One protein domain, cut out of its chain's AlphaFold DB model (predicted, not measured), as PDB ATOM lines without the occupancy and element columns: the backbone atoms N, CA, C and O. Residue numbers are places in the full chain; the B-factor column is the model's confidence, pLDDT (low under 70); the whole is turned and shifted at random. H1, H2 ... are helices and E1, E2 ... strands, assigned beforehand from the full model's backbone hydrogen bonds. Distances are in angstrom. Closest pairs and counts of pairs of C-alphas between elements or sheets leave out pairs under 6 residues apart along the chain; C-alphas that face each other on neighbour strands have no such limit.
ATOM      1  N   CYS A  35     194.232 160.839 227.361       92.25
ATOM      2  CA  CYS A  35     192.993 160.540 228.085       92.25
ATOM      3  C   CYS A  35     192.339 159.266 227.521       92.25
ATOM      4  O   CYS A  35     192.096 159.162 226.316       92.25
ATOM      5  N   ILE A  36     192.049 158.300 228.393       92.50
ATOM      6  CA  ILE A  36     191.300 157.080 228.081       92.50
ATOM      7  C   ILE A  36     189.905 157.209 228.679       92.50
ATOM      8  O   ILE A  36     189.740 157.276 229.897       92.50
ATOM      9  N   TRP A  37     188.891 157.216 227.816       91.94
ATOM     10  CA  TRP A  37     187.499 157.238 228.247       91.94
ATOM     11  C   TRP A  37     187.022 155.839 228.612       91.94
ATOM     12  O   TRP A  37     187.150 154.912 227.814       91.94
ATOM     13  N   TYR A  38     186.441 155.688 229.797       90.38
ATOM     14  CA  TYR A  38     185.999 154.391 230.302       90.38
ATOM     15  C   TYR A  38     184.623 154.484 230.967       90.38
ATOM     16  O   TYR A  38     184.204 155.555 231.406       90.38
ATOM     17  N   GLN A  39     183.909 153.361 231.023       91.62
ATOM     18  CA  GLN A  39     182.593 153.270 231.666       91.62
ATOM     19  C   GLN A  39     182.601 152.304 232.856       91.62
ATOM     20  O   GLN A  39     181.936 152.563 233.856       91.62
ATOM     21  N   ASP A  40     183.388 151.233 232.757       92.88
ATOM     22  CA  ASP A  40     183.503 150.179 233.760       92.88
ATOM     23  C   ASP A  40     184.742 150.380 234.653       92.88
ATOM     24  O   ASP A  40     185.872 150.472 234.166       92.88
ATOM     25  N   GLU A  41     184.525 150.447 235.967       91.88
ATOM     26  CA  GLU A  41     185.603 150.561 236.957       91.88
ATOM     27  C   GLU A  41     186.414 149.267 237.087       91.88
ATOM     28  O   GLU A  41     187.621 149.334 237.322       91.88
ATOM     29  N   GLU A  42     185.798 148.097 236.898       93.56
ATOM     30  CA  GLU A  42     186.504 146.817 236.978       93.56
ATOM     31  C   GLU A  42     187.543 146.711 235.857       93.56
ATOM     32  O   GLU A  42     188.699 146.344 236.093       93.56
ATOM     33  N   LEU A  43     187.167 147.126 234.642       91.56
ATOM     34  CA  LEU A  43     188.087 147.229 233.514       91.56
ATOM     35  C   LEU A  43     189.270 148.148 233.842       91.56
ATOM     36  O   LEU A  43     190.416 147.759 233.616       91.56
ATOM     37  N   ARG A  44     189.011 149.338 234.402       93.12
ATOM     38  CA  ARG A  44     190.068 150.290 234.774       93.12
ATOM     39  C   ARG A  44     191.057 149.674 235.768       93.12
ATOM     40  O   ARG A  44     192.268 149.784 235.571       93.12
ATOM     41  N   LEU A  45     190.556 148.994 236.802       92.44
ATOM     42  CA  LEU A  45     191.384 148.330 237.815       92.44
ATOM     43  C   LEU A  45     192.222 147.195 237.214       92.44
ATOM     44  O   LEU A  45     193.430 147.112 237.448       92.44
ATOM     45  N   ARG A  46     191.620 146.351 236.371       94.62
ATOM     46  CA  ARG A  46     192.341 145.281 235.666       94.62
ATOM     47  C   ARG A  46     193.424 145.830 234.747       94.62
ATOM     48  O   ARG A  46     194.530 145.293 234.711       94.62
ATOM     49  N   SER A  47     193.131 146.906 234.019       93.81
ATOM     50  CA  SER A  47     194.116 147.581 233.177       93.81
ATOM     51  C   SER A  47     195.299 148.094 233.994       93.81
ATOM     52  O   SER A  47     196.426 148.004 233.513       93.81
ATOM     53  N   GLN A  48     195.077 148.560 235.226       92.50
ATOM     54  CA  GLN A  48     196.149 149.032 236.106       92.50
ATOM     55  C   GLN A  48     197.085 147.897 236.509       92.50
ATOM     56  O   GLN A  48     198.302 148.020 236.364       92.50
ATOM     57  N   LEU A  49     196.518 146.775 236.960       93.06
ATOM     58  CA  LEU A  49     197.293 145.590 237.330       93.06
ATOM     59  C   LEU A  49     198.098 145.065 236.139       93.06
ATOM     60  O   LEU A  49     199.302 144.832 236.256       93.06
ATOM     61  N   ASN A  50     197.454 144.953 234.976       93.69
ATOM     62  CA  ASN A  50     198.100 144.490 233.753       93.69
ATOM     63  C   ASN A  50     199.234 145.422 233.320       93.69
ATOM     64  O   ASN A  50     200.316 144.947 232.983       93.69
ATOM     65  N   ALA A  51     199.013 146.739 233.349       93.50
ATOM     66  CA  ALA A  51     200.034 147.717 232.998       93.50
ATOM     67  C   ALA A  51     201.232 147.644 233.957       93.50
ATOM     68  O   ALA A  51     202.367 147.605 233.488       93.50
ATOM     69  N   LYS A  52     200.996 147.529 235.273       92.75
ATOM     70  CA  LYS A  52     202.067 147.363 236.269       92.75
ATOM     71  C   LYS A  52     202.918 146.127 235.974       92.75
ATOM     72  O   LYS A  52     204.136 146.234 235.868       92.75
ATOM     73  N   GLN A  53     202.281 144.973 235.771       92.06
ATOM     74  CA  GLN A  53     202.980 143.722 235.457       92.06
ATOM     75  C   GLN A  53     203.766 143.808 234.148       92.06
ATOM     76  O   GLN A  53     204.893 143.322 234.059       92.06
ATOM     77  N   LEU A  54     203.196 144.464 233.136       91.94
ATOM     78  CA  LEU A  54     203.838 144.619 231.839       91.94
ATOM     79  C   LEU A  54     205.080 145.512 231.925       91.94
ATOM     80  O   LEU A  54     206.094 145.200 231.308       91.94
ATOM     81  N   ILE A  55     205.016 146.586 232.719       91.88
ATOM     82  CA  ILE A  55     206.158 147.459 232.990       91.88
ATOM     83  C   ILE A  55     207.250 146.675 233.723       91.88
ATOM     84  O   ILE A  55     208.371 146.631 233.228       91.88
ATOM     85  N   ILE A  56     206.912 145.992 234.824       90.81
ATOM     86  CA  ILE A  56     207.858 145.162 235.596       90.81
ATOM     87  C   ILE A  56     208.543 144.136 234.689       90.81
ATOM     88  O   ILE A  56     209.759 143.970 234.727       90.81
ATOM     89  N   THR A  57     207.768 143.460 233.840       90.06
ATOM     90  CA  THR A  57     208.301 142.458 232.911       90.06
ATOM     91  C   THR A  57     209.226 143.098 231.875       90.06
ATOM     92  O   THR A  57     210.276 142.544 231.575       90.06
ATOM     93  N   ALA A  58     208.868 144.267 231.338       89.12
ATOM     94  CA  ALA A  58     209.651 144.966 230.320       89.12
ATOM     95  C   ALA A  58     210.969 145.558 230.849       89.12
ATOM     96  O   ALA A  58     211.916 145.722 230.074       89.12
ATOM     97  N   THR A  59     211.019 145.895 232.138       87.12
ATOM     98  CA  THR A  59     212.201 146.456 232.808       87.12
ATOM     99  C   THR A  59     212.986 145.430 233.609       87.12
ATOM    100  O   THR A  59     214.033 145.761 234.158       87.12
ATOM    101  N   SER A  60     212.518 144.181 233.667       84.06
ATOM    102  CA  SER A  60     213.235 143.120 234.357       84.06
ATOM    103  C   SER A  60     214.587 142.864 233.676       84.06
ATOM    104  O   SER A  60     214.628 142.610 232.464       84.06
ATOM    105  N   PRO A  61     215.702 142.880 234.432       75.06
ATOM    106  CA  PRO A  61     217.025 142.562 233.895       75.06
ATOM    107  C   PRO A  61     217.139 141.085 233.488       75.06
ATOM    108  O   PRO A  61     218.049 140.701 232.756       75.06
ATOM    109  N   THR A  62     216.207 140.239 233.938       71.56
ATOM    110  CA  THR A  62     216.210 138.805 233.662       71.56
ATOM    111  C   THR A  62     215.665 138.518 232.259       71.56
ATOM    112  O   THR A  62     214.485 138.717 231.967       71.56
ATOM    113  N   ASN A  63     216.524 137.977 231.388       59.34
ATOM    114  CA  ASN A  63     216.226 137.721 229.972       59.34
ATOM    115  C   ASN A  63     215.028 136.790 229.708       59.34
ATOM    116  O   ASN A  63     214.440 136.853 228.630       59.34
ATOM    117  N   THR A  64     214.649 135.927 230.653       62.59
ATOM    118  CA  THR A  64     213.603 134.916 230.427       62.59
ATOM    119  C   THR A  64     212.212 135.541 230.306       62.59
ATOM    120  O   THR A  64     211.506 135.275 229.333       62.59
ATOM    121  N   ALA A  65     211.841 136.440 231.221       60.88
ATOM    122  CA  ALA A  65     210.557 137.146 231.195       60.88
ATOM    123  C   ALA A  65     210.525 138.269 230.134       60.88
ATOM    124  O   ALA A  65     209.502 138.503 229.484       60.88
ATOM    125  N   SER A  66     211.684 138.887 229.883       63.00
ATOM    126  CA  SER A  66     211.888 139.933 228.872       63.00
ATOM    127  C   SER A  66     211.848 139.431 227.418       63.00
ATOM    128  O   SER A  66     211.834 140.246 226.496       63.00
ATOM    129  N   SER A  67     211.804 138.111 227.190       74.31
ATOM    130  CA  SER A  67     211.751 137.514 225.843       74.31
ATOM    131  C   SER A  67     210.344 137.439 225.237       74.31
ATOM    132  O   SER A  67     210.200 137.211 224.035       74.31
ATOM    133  N   SER A  68     209.294 137.637 226.042       86.44
ATOM    134  CA  SER A  68     207.918 137.570 225.545       86.44
ATOM    135  C   SER A  68     207.607 138.721 224.578       86.44
ATOM    136  O   SER A  68     208.045 139.857 224.768       86.44
ATOM    137  N   ASN A  69     206.798 138.455 223.545       90.81
ATOM    138  CA  ASN A  69     206.392 139.481 222.572       90.81
ATOM    139  C   ASN A  69     205.753 140.703 223.249       90.81
ATOM    140  O   ASN A  69     206.018 141.839 222.860       90.81
ATOM    141  N   SER A  70     204.936 140.479 224.278       89.25
ATOM    142  CA  SER A  70     204.302 141.535 225.066       89.25
ATOM    143  C   SER A  70     205.331 142.391 225.813       89.25
ATOM    144  O   SER A  70     205.240 143.616 225.751       89.25
ATOM    145  N   ALA A  71     206.345 141.782 226.437       90.12
ATOM    146  CA  ALA A  71     207.433 142.507 227.095       90.12
ATOM    147  C   ALA A  71     208.278 143.316 226.100       90.12
ATOM    148  O   ALA A  71     208.580 144.482 226.349       90.12
ATOM    149  N   LEU A  72     208.602 142.743 224.936       90.75
ATOM    150  CA  LEU A  72     209.349 143.439 223.883       90.75
ATOM    151  C   LEU A  72     208.580 144.647 223.336       90.75
ATOM    152  O   LEU A  72     209.161 145.716 223.130       90.75
ATOM    153  N   LEU A  73     207.272 144.498 223.110       93.62
ATOM    154  CA  LEU A  73     206.405 145.595 222.678       93.62
ATOM    155  C   LEU A  73     206.291 146.678 223.750       93.62
ATOM    156  O   LEU A  73     206.397 147.859 223.427       93.62
ATOM    157  N   ALA A  74     206.138 146.292 225.014       92.00
ATOM    158  CA  ALA A  74     206.091 147.224 226.131       92.00
ATOM    159  C   ALA A  74     207.403 148.005 226.272       92.00
ATOM    160  O   ALA A  74     207.383 149.232 226.308       92.00
ATOM    161  N   LYS A  75     208.552 147.321 226.225       91.25
ATOM    162  CA  LYS A  75     209.875 147.957 226.247       91.25
ATOM    163  C   LYS A  75     210.043 148.946 225.094       91.25
ATOM    164  O   LYS A  75     210.512 150.064 225.302       91.25
ATOM    165  N   LYS A  76     209.609 148.577 223.882       91.62
ATOM    166  CA  LYS A  76     209.587 149.493 222.731       91.62
ATOM    167  C   LYS A  76     208.681 150.698 222.981       91.62
ATOM    168  O   LYS A  76     209.106 151.821 222.730       91.62
ATOM    169  N   ALA A  77     207.468 150.491 223.483       91.75
ATOM    170  CA  ALA A  77     206.530 151.573 223.767       91.75
ATOM    171  C   ALA A  77     207.097 152.564 224.798       91.75
ATOM    172  O   ALA A  77     207.041 153.774 224.575       91.75
ATOM    173  N   LEU A  78     207.712 152.060 225.873       90.69
ATOM    174  CA  LEU A  78     208.394 152.880 226.877       90.69
ATOM    175  C   LEU A  78     209.576 153.648 226.269       90.69
ATOM    176  O   LEU A  78     209.725 154.839 226.538       90.69
ATOM    177  N   LYS A  79     210.365 153.011 225.390       90.19
ATOM    178  CA  LYS A  79     211.470 153.662 224.667       90.19
ATOM    179  C   LYS A  79     210.986 154.825 223.801       90.19
ATOM    180  O   LYS A  79     211.523 155.921 223.894       90.19
ATOM    181  N   TYR A  80     209.959 154.611 222.977       90.31
ATOM    182  CA  TYR A  80     209.435 155.656 222.089       90.31
ATOM    183  C   TYR A  80     208.794 156.818 222.850       90.31
ATOM    184  O   TYR A  80     208.819 157.949 222.372       90.31
ATOM    185  N   ARG A  81     208.258 156.554 224.044       87.75
ATOM    186  CA  ARG A  81     207.748 157.589 224.949       87.75
ATOM    187  C   ARG A  81     208.825 158.226 225.834       87.75
ATOM    188  O   ARG A  81     208.468 159.045 226.670       87.75
ATOM    189  N   LYS A  82     210.107 157.865 225.678       88.75
ATOM    190  CA  LYS A  82     211.217 158.332 226.533       88.75
ATOM    191  C   LYS A  82     210.938 158.131 228.035       88.75
ATOM    192  O   LYS A  82     211.230 158.987 228.862       88.75
ATOM    193  N   LEU A  83     210.303 157.007 228.380       87.38
ATOM    194  CA  LEU A  83     209.966 156.646 229.762       87.38
ATOM    195  C   LEU A  83     210.940 155.635 230.370       87.38
ATOM    196  O   LEU A  83     210.887 155.429 231.575       87.38
ATOM    197  N   LEU A  84     211.800 155.002 229.562       84.56
ATOM    198  CA  LEU A  84     212.796 154.055 230.071       84.56
ATOM    199  C   LEU A  84     213.804 154.745 230.989       84.56
ATOM    200  O   LEU A  84     213.991 154.276 232.097       84.56
ATOM    201  N   ASP A  85     214.350 155.894 230.600       84.12
ATOM    202  CA  ASP A  85     215.343 156.594 231.430       84.12
ATOM    203  C   ASP A  85     214.748 156.995 232.793       84.12
ATOM    204  O   ASP A  85     215.370 156.832 233.833       84.12
ATOM    205  N   ARG A  86     213.473 157.412 232.810       84.06
ATOM    206  CA  ARG A  86     212.743 157.730 234.050       84.06
ATOM    207  C   ARG A  86     212.495 156.512 234.934       84.06
ATOM    208  O   ARG A  86     212.238 156.683 236.116       84.06
ATOM    209  N   ILE A  87     212.454 155.308 234.364       83.44
ATOM    210  CA  ILE A  87     212.112 154.100 235.113       83.44
ATOM    211  C   ILE A  87     213.304 153.521 235.864       83.44
ATOM    212  O   ILE A  87     213.097 152.823 236.848       83.44
ATOM    213  N   GLU A  88     214.528 153.814 235.418       78.31
ATOM    214  CA  GLU A  88     215.752 153.373 236.093       78.31
ATOM    215  C   GLU A  88     215.861 153.988 237.498       78.31
ATOM    216  O   GLU A  88     216.297 153.314 238.428       78.31
ATOM    217  N   ASP A  89     215.343 155.207 237.672       79.38
ATOM    218  CA  ASP A  89     215.305 155.921 238.953       79.38
ATOM    219  C   ASP A  89     214.070 155.593 239.820       79.38
ATOM    220  O   ASP A  89     213.974 156.037 240.966       79.38
ATOM    221  N   LEU A  90     213.093 154.843 239.293       82.81
ATOM    222  CA  LEU A  90     211.799 154.613 239.943       82.81
ATOM    223  C   LEU A  90     211.603 153.149 240.348       82.81
ATOM    224  O   LEU A  90     211.704 152.224 239.543       82.81
ATOM    225  N   ASN A  91     211.192 152.926 241.599       84.25
ATOM    226  CA  ASN A  91     210.814 151.593 242.057       84.25
ATOM    227  C   ASN A  91     209.377 151.245 241.636       84.25
ATOM    228  O   ASN A  91     208.419 151.496 242.364       84.25
ATOM    229  N   VAL A  92     209.223 150.593 240.483       84.94
ATOM    230  CA  VAL A  92     207.913 150.143 239.964       84.94
ATOM    231  C   VAL A  92     207.201 149.167 240.916       84.94
ATOM    232  O   VAL A  92     205.975 149.047 240.889       84.94
ATOM    233  N   ASN A  93     207.940 148.463 241.779       85.75
ATOM    234  CA  ASN A  93     207.350 147.519 242.730       85.75
ATOM    235  C   ASN A  93     206.715 148.205 243.948       85.75
ATOM    236  O   ASN A  93     205.974 147.547 244.677       85.75
ATOM    237  N   ASP A  94     206.945 149.504 244.147       88.19
ATOM    238  CA  ASP A  94     206.335 150.270 245.232       88.19
ATOM    239  C   ASP A  94     204.790 150.205 245.140       88.19
ATOM    240  O   ASP A  94     204.212 150.394 244.059       88.19
ATOM    241  N   PRO A  95     204.077 149.884 246.236       86.31
ATOM    242  CA  PRO A  95     202.626 150.018 246.309       86.31
ATOM    243  C   PRO A  95     202.116 151.433 246.004       86.31
ATOM    244  O   PRO A  95     201.024 151.564 245.457       86.31
ATOM    245  N   ALA A  96     202.898 152.469 246.316       88.75
ATOM    246  CA  ALA A  96     202.559 153.867 246.061       88.75
ATOM    247  C   ALA A  96     202.837 154.317 244.615       88.75
ATOM    248  O   ALA A  96     202.492 155.438 244.245       88.75
ATOM    249  N   PHE A  97     203.443 153.463 243.782       89.06
ATOM    250  CA  PHE A  97     203.746 153.794 242.391       89.06
ATOM    251  C   PHE A  97     202.468 153.991 241.564       89.06
ATOM    252  O   PHE A  97     201.717 153.040 241.309       89.06
ATOM    253  N   ASP A  98     202.259 155.216 241.077       90.31
ATOM    254  CA  ASP A  98     201.174 155.523 240.150       90.31
ATOM    255  C   ASP A  98     201.574 155.199 238.702       90.31
ATOM    256  O   ASP A  98     202.249 155.960 238.002       90.31
ATOM    257  N   VAL A  99     201.101 154.040 238.241       92.00
ATOM    258  CA  VAL A  99     201.288 153.540 236.872       92.00
ATOM    259  C   VAL A  99     200.770 154.526 235.826       92.00
ATOM    260  O   VAL A  99     201.347 154.641 234.743       92.00
ATOM    261  N   TRP A 100     199.669 155.217 236.114       92.19
ATOM    262  CA  TRP A 100     199.008 156.077 235.142       92.19
ATOM    263  C   TRP A 100     199.723 157.405 235.003       92.19
ATOM    264  O   TRP A 100     199.961 157.829 233.872       92.19
ATOM    265  N   ASP A 101     200.162 157.999 236.109       90.88
ATOM    266  CA  ASP A 101     200.984 159.204 236.038       90.88
ATOM    267  C   ASP A 101     202.333 158.930 235.359       90.88
ATOM    268  O   ASP A 101     202.742 159.672 234.459       90.88
ATOM    269  N   PHE A 102     202.967 157.792 235.669       90.81
ATOM    270  CA  PHE A 102     204.184 157.361 234.982       90.81
ATOM    271  C   PHE A 102     203.982 157.246 233.463       90.81
ATOM    272  O   PHE A 102     204.763 157.799 232.682       90.81
ATOM    273  N   LEU A 103     202.904 156.578 233.032       91.25
ATOM    274  CA  LEU A 103     202.549 156.434 231.618       91.25
ATOM    275  C   LEU A 103     201.977 157.711 230.994       91.25
ATOM    276  O   LEU A 103     201.752 157.725 229.777       91.25
ATOM    277  N   ARG A 104     201.759 158.758 231.803       90.75
ATOM    278  CA  ARG A 104     201.110 160.016 231.430       90.75
ATOM    279  C   ARG A 104     199.721 159.776 230.832       90.75
ATOM    280  O   ARG A 104     199.376 160.310 229.781       90.75
ATOM    281  N   VAL A 105     198.939 158.922 231.483       92.31
ATOM    282  CA  VAL A 105     197.584 158.547 231.078       92.31
ATOM    283  C   VAL A 105     196.584 159.061 232.101       92.31
ATOM    284  O   VAL A 105     196.698 158.768 233.285       92.31
ATOM    285  N   ASP A 106     195.567 159.763 231.621       92.81
ATOM    286  CA  ASP A 106     194.431 160.202 232.418       92.81
ATOM    287  C   ASP A 106     193.231 159.292 232.125       92.81
ATOM    288  O   ASP A 106     192.913 159.008 230.970       92.81
ATOM    289  N   TRP A 107     192.555 158.809 233.166       91.50
ATOM    290  CA  TRP A 107     191.342 158.008 233.011       91.50
ATOM    291  C   TRP A 107     190.117 158.898 233.166       91.50
ATOM    292  O   TRP A 107     189.844 159.437 234.236       91.50
ATOM    293  N   CYS A 108     189.363 159.035 232.084       90.56
ATOM    294  CA  CYS A 108     188.237 159.943 231.983       90.56
ATOM    295  C   CYS A 108     186.938 159.130 232.048       90.56
ATOM    296  O   CYS A 108     186.630 158.342 231.152       90.56
ATOM    297  N   LYS A 109     186.157 159.277 233.122       90.38
ATOM    298  CA  LYS A 109     184.895 158.541 233.252       90.38
ATOM    299  C   LYS A 109     183.882 159.085 232.250       90.38
ATOM    300  O   LYS A 109     183.549 160.268 232.272       90.38
ATOM    301  N   LYS A 110     183.372 158.225 231.371       87.81
ATOM    302  CA  LYS A 110     182.301 158.584 230.446       87.81
ATOM    303  C   LYS A 110     181.017 158.719 231.256       87.81
ATOM    304  O   LYS A 110     180.409 157.721 231.641       87.81
TER     305      LYS A 110
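Overview. This is residues 35 to 110 of the 122 residues of an uncharacterized protein of Globisporangium ultimum (strain ATCC 200006 / CBS 805.95 / DAOM BR144) (UniProt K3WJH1). One long helix, H1, makes the long axis; near its last residues H2 crosses it almost at a right angle, and near its first residues lies a small ribbon of two parallel strands, E1 and E2. From H2 the printed part folds back through the short helices H3 and H4, of which H4 packs on the middle of H1, and then runs into E2, which pairs side by side with E1, one residue before the last printed residue, Lys 110. The printed part has 76 residues, mostly helix, in the order E1 H1 H2 H3 H4 E2. It is compact, with a radius of gyration of the C-alphas of 12.9 A, yet elongated, spanning 39 by 25 by 23 A.

Along the chain. E1, residues 35 to 38, begins at C-alpha 35 (192.993, 160.540, 228.085). H1, residues 41 to 59, is 27.2 A long and begins at C-alpha 41 (185.603, 150.561, 236.957). H2, residues 69 to 80, is 16.5 A long. H3 holds residues 84 to 88 and H4 residues 99 to 103. E2, residues 105 to 109, is 12.9 A long and ends at C-alpha 109 (184.895, 158.541, 233.252).

Arrangement. E1 and E2 are parallel neighbours at 36 degrees, with N 36 and O 106 2.8 A apart, within hydrogen-bond range. With the four helices between them they form a strand-helix-strand unit, two parallel neighbour strands joined through helices. H1, with residues 54 to 59 alone, touches H2, about perpendicular at 85 degrees; the closest C-alphas, of Ala 58 and Ala 71, are 4.6 A apart. H1 touches H4 with residues 48 to 52 alone, closest at the C-alphas of Lys 52 and Val 99, 6.3 A. H2 and H3 are close but not clearly touching, closest at the C-alphas of Leu 78 and Leu 84, 5.6 A. In H1, H2, H3 and H4 every O i to N i+4 pair is within hydrogen-bond range.

Size, cuts and confidence. The C-alphas farthest apart, of Asn 63 and Lys 110, are 39.8 A apart. The printed part has no cut and no long link. Residues 63 to 66 have pLDDT under 70.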